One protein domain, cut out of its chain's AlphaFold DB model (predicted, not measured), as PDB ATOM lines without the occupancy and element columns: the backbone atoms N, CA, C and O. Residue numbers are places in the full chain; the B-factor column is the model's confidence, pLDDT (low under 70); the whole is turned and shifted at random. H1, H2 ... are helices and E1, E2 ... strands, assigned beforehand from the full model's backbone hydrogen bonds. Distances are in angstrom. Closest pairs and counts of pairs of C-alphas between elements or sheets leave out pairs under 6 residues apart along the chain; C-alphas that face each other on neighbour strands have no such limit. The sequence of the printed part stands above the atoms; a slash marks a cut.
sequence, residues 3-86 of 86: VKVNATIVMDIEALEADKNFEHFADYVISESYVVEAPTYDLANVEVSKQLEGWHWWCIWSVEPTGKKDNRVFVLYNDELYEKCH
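This is residues 3 to 86 of the 86 residues of an uncharacterized protein of Bacillus sp. 275 (UniProt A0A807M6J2). A strongly twisted sheet of four strands curls round one helix, H2, which covers one of its faces; two short helices, H1 and H3, meet at one end of the sheet, and the loop between E3 and E4 lies toward the other end. The printed part has 84 residues with three named helices and four named strands, in the order E1, H1, E2, H2, E3, E4, H3. The sheet runs E2, E1, E3, E4, all antiparallel, and the class is mixed, helices and strands. The whole is compact, with a radius of gyration of the C-alphas of 13.6 A, and spans 40 by 30 by 19 A.

Begin in the sheet at E1, residues 3 to 10, an inner strand. Beside it is the edge strand E2, residues 29 to 37, antiparallel at 153 degrees; look for N 7 and O 32, 2.8 A apart and within hydrogen-bond range. On the other side of E1 is E3, residues 57 to 63, antiparallel at 160 degrees, with N 6 and O 61 within range at 2.8 A. E3 forms a hairpin with the edge strand E4, residues 73 to 77, where N 60 and O 76 are 2.8 A apart, within range. H2, residues 41 to 51, is on the sheet, in two layers, a helix on one face of a sheet; its closest C-alpha pair with E3 is Asn 45 and Ile 60, 6.1 A. E2, H2 and E3 make a split strand-helix-strand unit, two strands running the same way with E1 between them, and its crossover is right-handed. H3, residues 79 to 85, only grazes the sheet; the C-alphas of Trp 58 and Leu 81, the closest of E3 and H3, are 6.3 A apart. H1, residues 13 to 18, only just touches H3, with 3 pairs of C-alphas within 8 A, the closest being Glu 17 and Cys 85 at 5.9 A. H1 and H2 are apart. Every O i to N i+4 pair is within hydrogen-bond range in H1 and H2, and 2 of 3 are in H3.

Find C-alpha 3 at (55.891, 25.529, -16.902); from there E1 runs 22.3 A to C-alpha 10. E2 covers 25.6 A, E3 18.1 A and E4 12.5 A. H2 begins at C-alpha 41, (52.041, 24.885, -22.466), and is 15.4 A long. H1 measures 8.5 A, and H3 10.3 A, ending at C-alpha 85, (27.170, 25.230, -15.640).

The C-alphas farthest apart are those of Ala 18 and Gly 67, 40.9 A. The printed part has no cut, and no link is long. Look for pLDDT under 70 at residues 65 to 70 and 85 to 86.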
ATOM      1  N   VAL A   3      57.093  24.731 -16.649       92.19
ATOM      2  CA  VAL A   3      55.891  25.529 -16.902       92.19
ATOM      3  C   VAL A   3      55.121  25.692 -15.607       92.19
ATOM      4  O   VAL A   3      54.849  24.703 -14.929       92.19
ATOM      5  N   LYS A   4      54.758  26.935 -15.272       93.62
ATOM      6  CA  LYS A   4      53.778  27.195 -14.219       93.62
ATOM      7  C   LYS A   4      52.377  27.066 -14.810       93.62
ATOM      8  O   LYS A   4      52.024  27.795 -15.736       93.62
ATOM      9  N   VAL A   5      51.598  26.165 -14.239       95.50
ATOM     10  CA  VAL A   5      50.208  25.899 -14.595       95.50
ATOM     11  C   VAL A   5      49.355  26.221 -13.376       95.50
ATOM     12  O   VAL A   5      49.713  25.851 -12.264       95.50
ATOM     13  N   ASN A   6      48.251  26.925 -13.562       96.31
ATOM     14  CA  ASN A   6      47.282  27.196 -12.510       96.31
ATOM     15  C   ASN A   6      46.013  26.399 -12.812       96.31
ATOM     16  O   ASN A   6      45.666  26.227 -13.979       96.31
ATOM     17  N   ALA A   7      45.328  25.930 -11.781       97.00
ATOM     18  CA  ALA A   7      44.058  25.238 -11.905       97.00
ATOM     19  C   ALA A   7      43.031  25.880 -10.977       97.00
ATOM     20  O   ALA A   7      43.347  26.199  -9.830       97.00
ATOM     21  N   THR A   8      41.809  26.049 -11.468       96.31
ATOM     22  CA  THR A   8      40.650  26.404 -10.648       96.31
ATOM     23  C   THR A   8      39.948  25.113 -10.259       96.31
ATOM     24  O   THR A   8      39.300  24.484 -11.096       96.31
ATOM     25  N   ILE A   9      40.105  24.705  -9.004       96.06
ATOM     26  CA  ILE A   9      39.506  23.494  -8.438       96.06
ATOM     27  C   ILE A   9      38.193  23.883  -7.768       96.06
ATOM     28  O   ILE A   9      38.141  24.873  -7.045       96.06
ATOM     29  N   VAL A  10      37.139  23.112  -8.008       95.00
ATOM     30  CA  VAL A  10      35.813  23.318  -7.424       95.00
ATOM     31  C   VAL A  10      35.742  22.573  -6.095       95.00
ATOM     32  O   VAL A  10      35.914  21.357  -6.042       95.00
ATOM     33  N   MET A  11      35.498  23.319  -5.022       95.62
ATOM     34  CA  MET A  11      35.365  22.811  -3.657       95.62
ATOM     35  C   MET A  11      33.926  22.424  -3.317       95.62
ATOM     36  O   MET A  11      33.723  21.519  -2.511       95.62
ATOM     37  N   ASP A  12      32.945  23.094  -3.926       94.75
ATOM     38  CA  ASP A  12      31.519  22.833  -3.728       94.75
ATOM     39  C   ASP A  12      30.795  22.823  -5.081       94.75
ATOM     40  O   ASP A  12      30.458  23.865  -5.645       94.75
ATOM     41  N   ILE A  13      30.613  21.623  -5.639       91.44
ATOM     42  CA  ILE A  13      29.982  21.460  -6.952       91.44
ATOM     43  C   ILE A  13      28.470  21.682  -6.903       91.44
ATOM     44  O   ILE A  13      27.908  22.209  -7.857       91.44
ATOM     45  N   GLU A  14      27.815  21.339  -5.792       92.12
ATOM     46  CA  GLU A  14      26.365  21.505  -5.652       92.12
ATOM     47  C   GLU A  14      26.002  22.993  -5.592       92.12
ATOM     48  O   GLU A  14      25.053  23.429  -6.249       92.12
ATOM     49  N   ALA A  15      26.781  23.790  -4.855       92.50
ATOM     50  CA  ALA A  15      26.595  25.236  -4.807       92.50
ATOM     51  C   ALA A  15      26.903  25.900  -6.159       92.50
ATOM     52  O   ALA A  15      26.155  26.777  -6.591       92.50
ATOM     53  N   LEU A  16      27.947  25.436  -6.858       91.44
ATOM     54  CA  LEU A  16      28.289  25.918  -8.195       91.44
ATOM     55  C   LEU A  16      27.171  25.643  -9.216       91.44
ATOM     56  O   LEU A  16      26.797  26.543  -9.959       91.44
ATOM     57  N   GLU A  17      26.615  24.429  -9.246       88.88
ATOM     58  CA  GLU A  17      25.506  24.070 -10.146       88.88
ATOM     59  C   GLU A  17      24.203  24.825  -9.809       88.88
ATOM     60  O   GLU A  17      23.377  25.082 -10.689       88.88
ATOM     61  N   ALA A  18      24.005  25.209  -8.543       90.81
ATOM     62  CA  ALA A  18      22.861  26.013  -8.119       90.81
ATOM     63  C   ALA A  18      22.997  27.506  -8.485       90.81
ATOM     64  O   ALA A  18      21.978  28.187  -8.673       90.81
ATOM     65  N   ASP A  19      24.224  28.020  -8.609       88.75
ATOM     66  CA  ASP A  19      24.523  29.410  -8.957       88.75
ATOM     67  C   ASP A  19      24.482  29.650 -10.473       88.75
ATOM     68  O   ASP A  19      25.495  29.771 -11.160       88.75
ATOM     69  N   LYS A  20      23.260  29.764 -10.999       81.25
ATOM     70  CA  LYS A  20      22.974  29.888 -12.442       81.25
ATOM     71  C   LYS A  20      23.661  31.056 -13.153       81.25
ATOM     72  O   LYS A  20      23.750  31.043 -14.377       81.25
ATOM     73  N   ASN A  21      24.068  32.084 -12.412       86.00
ATOM     74  CA  ASN A  21      24.717  33.273 -12.964       86.00
ATOM     75  C   ASN A  21      26.199  33.355 -12.583       86.00
ATOM     76  O   ASN A  21      26.854  34.326 -12.968       86.00
ATOM     77  N   PHE A  22      26.717  32.374 -11.835       85.81
ATOM     78  CA  PHE A  22      28.080  32.364 -11.305       85.81
ATOM     79  C   PHE A  22      28.430  33.603 -10.465       85.81
ATOM     80  O   PHE A  22      29.591  34.016 -10.417       85.81
ATOM     81  N   GLU A  23      27.442  34.222  -9.811       90.56
ATOM     82  CA  GLU A  23      27.647  35.442  -9.017       90.56
ATOM     83  C   GLU A  23      28.590  35.208  -7.826       90.56
ATOM     84  O   GLU A  23      29.330  36.110  -7.431       90.56
ATOM     85  N   HIS A  24      28.607  33.984  -7.305       92.06
ATOM     86  CA  HIS A  24      29.371  33.534  -6.147       92.06
ATOM     87  C   HIS A  24      30.420  32.481  -6.527       92.06
ATOM     88  O   HIS A  24      30.947  31.795  -5.659       92.06
ATOM     89  N   PHE A  25      30.781  32.365  -7.812       90.25
ATOM     90  CA  PHE A  25      31.755  31.379  -8.300       90.25
ATOM     91  C   PHE A  25      33.037  31.320  -7.459       90.25
ATOM     92  O   PHE A  25      33.539  30.240  -7.160       90.25
ATOM     93  N   ALA A  26      33.552  32.483  -7.047       91.94
ATOM     94  CA  ALA A  26      34.765  32.598  -6.241       91.94
ATOM     95  C   ALA A  26      34.653  31.957  -4.844       91.94
ATOM     96  O   ALA A  26      35.681  31.601  -4.273       91.94
ATOM     97  N   ASP A  27      33.440  31.784  -4.312       95.62
ATOM     98  CA  ASP A  27      33.196  31.160  -3.008       95.62
ATOM     99  C   ASP A  27      33.259  29.625  -3.085       95.62
ATOM    100  O   ASP A  27      33.468  28.957  -2.071       95.62
ATOM    101  N   TYR A  28      33.113  29.058  -4.287       94.44
ATOM    102  CA  TYR A  28      33.034  27.610  -4.515       94.44
ATOM    103  C   TYR A  28      34.312  27.021  -5.103       94.44
ATOM    104  O   TYR A  28      34.377  25.812  -5.332       94.44
ATOM    105  N   VAL A  29      35.328  27.844  -5.369       94.94
ATOM    106  CA  VAL A  29      36.551  27.415  -6.047       94.94
ATOM    107  C   VAL A  29      37.814  27.873  -5.330       94.94
ATOM    108  O   VAL A  29      37.840  28.889  -4.643       94.94
ATOM    109  N   ILE A  30      38.902  27.143  -5.547       96.25
ATOM    110  CA  ILE A  30      40.254  27.537  -5.148       96.25
ATOM    111  C   ILE A  30      41.173  27.567  -6.362       96.25
ATOM    112  O   ILE A  30      40.960  26.855  -7.343       96.25
ATOM    113  N   SER A  31      42.216  28.392  -6.288       95.25
ATOM    114  CA  SER A  31      43.246  28.461  -7.322       95.25
ATOM    115  C   SER A  31      44.530  27.811  -6.824       95.25
ATOM    116  O   SER A  31      45.161  28.314  -5.897       95.25
ATOM    117  N   GLU A  32      44.930  26.721  -7.470       96.31
ATOM    118  CA  GLU A  32      46.166  26.001  -7.172       96.31
ATOM    119  C   GLU A  32      47.204  26.196  -8.276       96.31
ATOM    120  O   GLU A  32      46.873  26.421  -9.440       96.31
ATOM    121  N   SER A  33      48.487  26.141  -7.913       95.69
ATOM    122  CA  SER A  33      49.614  26.340  -8.831       95.69
ATOM    123  C   SER A  33      50.541  25.128  -8.853       95.69
ATOM    124  O   SER A  33      51.087  24.730  -7.829       95.69
ATOM    125  N   TYR A  34      50.823  24.631 -10.051       94.81
ATOM    126  CA  TYR A  34      51.692  23.495 -10.327       94.81
ATOM    127  C   TYR A  34      52.890  23.944 -11.159       94.81
ATOM    128  O   TYR A  34      52.791  24.851 -11.990       94.81
ATOM    129  N   VAL A  35      54.038  23.299 -10.954       94.06
ATOM    130  CA  VAL A  35      55.220  23.469 -11.806       94.06
ATOM    131  C   VAL A  35      55.580  22.110 -12.383       94.06
ATOM    132  O   VAL A  35      56.000  21.225 -11.643       94.06
ATOM    133  N   VAL A  36      55.428  21.960 -13.699       94.12
ATOM    134  CA  VAL A  36      55.648  20.689 -14.409       94.12
ATOM    135  C   VAL A  36      56.703  20.829 -15.505       94.12
ATOM    136  O   VAL A  36      56.939  21.918 -16.038       94.12
ATOM    137  N   GLU A  37      57.375  19.721 -15.814       94.62
ATOM    138  CA  GLU A  37      58.358  19.602 -16.894       94.62
ATOM    139  C   GLU A  37      57.650  19.107 -18.161       94.62
ATOM    140  O   GLU A  37      57.524  17.909 -18.387       94.62
ATOM    141  N   ALA A  38      57.227  20.030 -19.023       93.38
ATOM    142  CA  ALA A  38      56.547  19.707 -20.277       93.38
ATOM    143  C   ALA A  38      57.259  20.359 -21.469       93.38
ATOM    144  O   ALA A  38      58.011  21.317 -21.282       93.38
ATOM    145  N   PRO A  39      57.085  19.867 -22.707       93.06
ATOM    146  CA  PRO A  39      57.666  20.497 -23.893       93.06
ATOM    147  C   PRO A  39      56.830  21.670 -24.438       93.06
ATOM    148  O   PRO A  39      57.376  22.491 -25.168       93.06
ATOM    149  N   THR A  40      55.543  21.774 -24.085       91.62
ATOM    150  CA  THR A  40      54.645  22.880 -24.473       91.62
ATOM    151  C   THR A  40      53.690  23.245 -23.331       91.62
ATOM    152  O   THR A  40      53.502  22.458 -22.404       91.62
ATOM    153  N   TYR A  41      53.069  24.427 -23.410       92.56
ATOM    154  CA  TYR A  41      52.041  24.885 -22.466       92.56
ATOM    155  C   TYR A  41      50.780  24.010 -22.500       92.56
ATOM    156  O   TYR A  41      50.273  23.630 -21.448       92.56
ATOM    157  N   ASP A  42      50.329  23.603 -23.692       92.50
ATOM    158  CA  ASP A  42      49.173  22.707 -23.841       92.50
ATOM    159  C   ASP A  42      49.427  21.347 -23.182       92.50
ATOM    160  O   ASP A  42      48.584  20.832 -22.451       92.50
ATOM    161  N   LEU A  43      50.623  20.781 -23.379       95.12
ATOM    162  CA  LEU A  43      50.992  19.511 -22.759       95.12
ATOM    163  C   LEU A  43      51.177  19.643 -21.243       95.12
ATOM    164  O   LEU A  43      50.834  18.710 -20.525       95.12
ATOM    165  N   ALA A  44      51.639  20.798 -20.752       95.62
ATOM    166  CA  ALA A  44      51.679  21.092 -19.320       95.62
ATOM    167  C   ALA A  44      50.266  21.118 -18.709       95.62
ATOM    168  O   ALA A  44      50.036  20.531 -17.653       95.62
ATOM    169  N   ASN A  45      49.306  21.754 -19.389       96.06
ATOM    170  CA  ASN A  45      47.912  21.788 -18.949       96.06
ATOM    171  C   ASN A  45      47.290  20.379 -18.942       96.06
ATOM    172  O   ASN A  45      46.621  20.014 -17.978       96.06
ATOM    173  N   VAL A  46      47.546  19.566 -19.977       96.12
ATOM    174  CA  VAL A  46      47.092  18.162 -20.043       96.12
ATOM    175  C   VAL A  46      47.708  17.320 -18.924       96.12
ATOM    176  O   VAL A  46      47.034  16.463 -18.356       96.12
ATOM    177  N   GLU A  47      48.979  17.538 -18.589       96.75
ATOM    178  CA  GLU A  47      49.629  16.838 -17.481       96.75
ATOM    179  C   GLU A  47      48.965  17.166 -16.140       96.75
ATOM    180  O   GLU A  47      48.629  16.249 -15.391       96.75
ATOM    181  N   VAL A  48      48.709  18.446 -15.858       97.12
ATOM    182  CA  VAL A  48      48.000  18.858 -14.634       97.12
ATOM    183  C   VAL A  48      46.561  18.347 -14.619       97.12
ATOM    184  O   VAL A  48      46.097  17.895 -13.579       97.12
ATOM    185  N   SER A  49      45.876  18.321 -15.765       95.94
ATOM    186  CA  SER A  49      44.529  17.743 -15.874       95.94
ATOM    187  C   SER A  49      44.499  16.274 -15.441       95.94
ATOM    188  O   SER A  49      43.622  15.884 -14.677       95.94
ATOM    189  N   LYS A  50      45.508  15.481 -15.830       95.94
ATOM    190  CA  LYS A  50      45.657  14.089 -15.371       95.94
ATOM    191  C   LYS A  50      45.970  13.986 -13.878       95.94
ATOM    192  O   LYS A  50      45.497  13.068 -13.224       95.94
ATOM    193  N   GLN A  51      46.758  14.908 -13.321       94.88
ATOM    194  CA  GLN A  51      47.026  14.935 -11.872       94.88
ATOM    195  C   GLN A  51      45.771  15.266 -11.052       94.88
ATOM    196  O   GLN A  51      45.673  14.862  -9.896       94.88
ATOM    197  N   LEU A  52      44.822  15.981 -11.655       94.44
ATOM    198  CA  LEU A  52      43.525  16.324 -11.079       94.44
ATOM    199  C   LEU A  52      42.426  15.308 -11.419       94.44
ATOM    200  O   LEU A  52      41.253  15.571 -11.162       94.44
ATOM    201  N   GLU A  53      42.768  14.145 -11.978       91.94
ATOM    202  CA  GLU A  53      41.796  13.076 -12.206       91.94
ATOM    203  C   GLU A  53      41.129  12.675 -10.875       91.94
ATOM    204  O   GLU A  53      41.796  12.444  -9.864       91.94
ATOM    205  N   GLY A  54      39.794  12.646 -10.861       89.19
ATOM    206  CA  GLY A  54      38.992  12.426  -9.651       89.19
ATOM    207  C   GLY A  54      38.646  13.690  -8.852       89.19
ATOM    208  O   GLY A  54      37.856  13.599  -7.916       89.19
ATOM    209  N   TRP A  55      39.175  14.859  -9.224       93.25
ATOM    210  CA  TRP A  55      38.764  16.155  -8.679       93.25
ATOM    211  C   TRP A  55      37.795  16.872  -9.618       93.25
ATOM    212  O   TRP A  55      37.861  16.731 -10.840       93.25
ATOM    213  N   HIS A  56      36.938  17.714  -9.047       93.50
ATOM    214  CA  HIS A  56      36.154  18.678  -9.811       93.50
ATOM    215  C   HIS A  56      36.995  19.933 -10.041       93.50
ATOM    216  O   HIS A  56      37.470  20.556  -9.096       93.50
ATOM    217  N   TRP A  57      37.211  20.309 -11.296       94.75
ATOM    218  CA  TRP A  57      37.957  21.510 -11.666       94.75
ATOM    219  C   TRP A  57      37.285  22.183 -12.857       94.75
ATOM    220  O   TRP A  57      36.707  21.512 -13.706       94.75
ATOM    221  N   TRP A  58      37.344  23.510 -12.898       92.81
ATOM    222  CA  TRP A  58      36.680  24.321 -13.917       92.81
ATOM    223  C   TRP A  58      37.576  24.543 -15.136       92.81
ATOM    224  O   TRP A  58      37.228  24.214 -16.271       92.81
ATOM    225  N   CYS A  59      38.764  25.096 -14.899       94.19
ATOM    226  CA  CYS A  59      39.743  25.352 -15.942       94.19
ATOM    227  C   CYS A  59      41.171  25.226 -15.416       94.19
ATOM    228  O   CYS A  59      41.447  25.396 -14.227       94.19
ATOM    229  N   ILE A  60      42.084  24.947 -16.338       96.38
ATOM    230  CA  ILE A  60      43.526  24.898 -16.126       96.38
ATOM    231  C   ILE A  60      44.158  25.857 -17.122       96.38
ATOM    232  O   ILE A  60      43.834  25.812 -18.308       96.38
ATOM    233  N   TRP A  61      45.069  26.716 -16.675       95.69
ATOM    234  CA  TRP A  61      45.763  27.629 -17.570       95.69
ATOM    235  C   TRP A  61      47.227  27.828 -17.226       95.69
ATOM    236  O   TRP A  61      47.637  27.924 -16.069       95.69
ATOM    237  N   SER A  62      48.019  27.995 -18.271       93.12
ATOM    238  CA  SER A  62      49.408  28.409 -18.172       93.12
ATOM    239  C   SER A  62      49.615  29.727 -18.901       93.12
ATOM    240  O   SER A  62      48.861  30.107 -19.801       93.12
ATOM    241  N   VAL A  63      50.625  30.465 -18.448       87.44
ATOM    242  CA  VAL A  63      50.971  31.777 -18.990       87.44
ATOM    243  C   VAL A  63      52.386  31.704 -19.520       87.44
ATOM    244  O   VAL A  63      53.302  31.296 -18.802       87.44
ATOM    245  N   GLU A  64      52.569  32.118 -20.768       78.62
ATOM    246  CA  GLU A  64      53.901  32.323 -21.315       78.62
ATOM    247  C   GLU A  64      54.511  33.600 -20.715       78.62
ATOM    248  O   GLU A  64      53.920  34.674 -20.855       78.62
ATOM    249  N   PRO A  65      55.685  33.533 -20.059       64.00
ATOM    250  CA  PRO A  65      56.394  34.725 -19.628       64.00
ATOM    251  C   PRO A  65      57.099  35.353 -20.836       64.00
ATOM    252  O   PRO A  65      58.307  35.222 -21.022       64.00
ATOM    253  N   THR A  66      56.352  36.046 -21.689       61.28
ATOM    254  CA  THR A  66      56.926  36.928 -22.707       61.28
ATOM    255  C   THR A  66      57.223  38.279 -22.060       61.28
ATOM    256  O   THR A  66      56.361  38.938 -21.489       61.28
ATOM    257  N   GLY A  67      58.477  38.730 -22.133       56.19
ATOM    258  CA  GLY A  67      58.952  39.960 -21.476       56.19
ATOM    259  C   GLY A  67      58.331  41.286 -21.953       56.19
ATOM    260  O   GLY A  67      58.864  42.347 -21.634       56.19
ATOM    261  N   LYS A  68      57.239  41.279 -22.728       55.00
ATOM    262  CA  LYS A  68      56.503  42.473 -23.167       55.00
ATOM    263  C   LYS A  68      55.018  42.152 -23.290       55.00
ATOM    264  O   LYS A  68      54.712  41.216 -24.008       55.00
ATOM    265  N   LYS A  69      54.185  42.996 -22.655       55.59
ATOM    266  CA  LYS A  69      52.734  43.317 -22.778       55.59
ATOM    267  C   LYS A  69      51.704  42.285 -23.287       55.59
ATOM    268  O   LYS A  69      50.559  42.405 -22.871       55.59
ATOM    269  N   ASP A  70      52.073  41.293 -24.084       57.50
ATOM    270  CA  ASP A  70      51.208  40.251 -24.628       57.50
ATOM    271  C   ASP A  70      51.554  38.906 -23.978       57.50
ATOM    272  O   ASP A  70      52.281  38.080 -24.538       57.50
ATOM    273  N   ASN A  71      51.033  38.701 -22.769       70.38
ATOM    274  CA  ASN A  71      51.018  37.383 -22.147       70.38
ATOM    275  C   ASN A  71      50.018  36.513 -22.911       70.38
ATOM    276  O   ASN A  71      48.834  36.848 -22.991       70.38
ATOM    277  N   ARG A  72      50.474  35.389 -23.463       80.12
ATOM    278  CA  ARG A  72      49.573  34.376 -24.020       80.12
ATOM    279  C   ARG A  72      49.100  33.464 -22.901       80.12
ATOM    280  O   ARG A  72      49.913  32.968 -22.121       80.12
ATOM    281  N   VAL A  73      47.788  33.269 -22.835       87.38
ATOM    282  CA  VAL A  73      47.150  32.343 -21.901       87.38
ATOM    283  C   VAL A  73      46.715  31.116 -22.686       87.38
ATOM    284  O   VAL A  73      45.976  31.234 -23.662       87.38
ATOM    285  N   PHE A  74      47.182  29.950 -22.256       89.50
ATOM    286  CA  PHE A  74      46.776  28.656 -22.795       89.50
ATOM    287  C   PHE A  74      45.821  28.042 -21.785       89.50
ATOM    288  O   PHE A  74      46.241  27.804 -20.653       89.50
ATOM    289  N   VAL A  75      44.560  27.823 -22.159       93.44
ATOM    290  CA  VAL A  75      43.503  27.349 -21.253       93.44
ATOM    291  C   VAL A  75      42.970  26.006 -21.734       93.44
ATOM    292  O   VAL A  75      42.704  25.833 -22.919       93.44
ATOM    293  N   LEU A  76      42.792  25.079 -20.800       93.19
ATOM    294  CA  LEU A  76      42.041  23.843 -20.961       93.19
ATOM    295  C   LEU A  76      40.829  23.911 -20.028       93.19
ATOM    296  O   LEU A  76      40.995  24.147 -18.831       93.19
ATOM    297  N   TYR A  77      39.628  23.730 -20.568       92.19
ATOM    298  CA  TYR A  77      38.402  23.641 -19.776       92.19
ATOM    299  C   TYR A  77      38.077  22.183 -19.471       92.19
ATOM    300  O   TYR A  77      38.450  21.286 -20.225       92.19
ATOM    301  N   ASN A  78      37.415  21.951 -18.340       91.44
ATOM    302  CA  ASN A  78      36.797  20.662 -18.083       91.44
ATOM    303  C   ASN A  78      35.490  20.629 -18.863       91.44
ATOM    304  O   ASN A  78      34.539  21.289 -18.456       91.44
ATOM    305  N   ASP A  79      35.462  19.898 -19.976       88.94
ATOM    306  CA  ASP A  79      34.299  19.866 -20.866       88.94
ATOM    307  C   ASP A  79      33.016  19.471 -20.115       88.94
ATOM    308  O   ASP A  79      31.991  20.135 -20.255       88.94
ATOM    309  N   GLU A  80      33.079  18.470 -19.227       85.62
ATOM    310  CA  GLU A  80      31.907  18.004 -18.473       85.62
ATOM    311  C   GLU A  80      31.358  19.060 -17.508       85.62
ATOM    312  O   GLU A  80      30.148  19.162 -17.316       85.62
ATOM    313  N   LEU A  81      32.239  19.822 -16.858       84.31
ATOM    314  CA  LEU A  81      31.847  20.852 -15.894       84.31
ATOM    315  C   LEU A  81      31.428  22.143 -16.601       84.31
ATOM    316  O   LEU A  81      30.457  22.779 -16.200       84.31
ATOM    317  N   TYR A  82      32.120  22.494 -17.683       82.31
ATOM    318  CA  TYR A  82      31.810  23.654 -18.506       82.31
ATOM    319  C   TYR A  82      30.406  23.552 -19.110       82.31
ATOM    320  O   TYR A  82      29.633  24.499 -19.005       82.31
ATOM    321  N   GLU A  83      30.045  22.395 -19.672       83.00
ATOM    322  CA  GLU A  83      28.716  22.165 -20.258       83.00
ATOM    323  C   GLU A  83      27.579  22.142 -19.229       83.00
ATOM    324  O   GLU A  83      26.440  22.438 -19.573       83.00
ATOM    325  N   LYS A  84      27.851  21.769 -17.974       74.44
ATOM    326  CA  LYS A  84      26.814  21.684 -16.932       74.44
ATOM    327  C   LYS A  84      26.439  23.026 -16.334       74.44
ATOM    328  O   LYS A  84      25.310  23.189 -15.875       74.44
ATOM    329  N   CYS A  85      27.391  23.947 -16.281       69.50
ATOM    330  CA  CYS A  85      27.170  25.230 -15.640       69.50
ATOM    331  C   CYS A  85      26.903  26.360 -16.656       69.50
ATOM    332  O   CYS A  85      26.481  27.435 -16.240       69.50
ATOM    333  N   HIS A  86      27.128  26.150 -17.962       65.44
ATOM    334  CA  HIS A  86      26.793  27.116 -19.021       65.44
ATOM    335  C   HIS A  86      25.394  26.892 -19.612       65.44
ATOM    336  O   HIS A  86      24.715  27.909 -19.886       65.44
TER     337      HIS A  86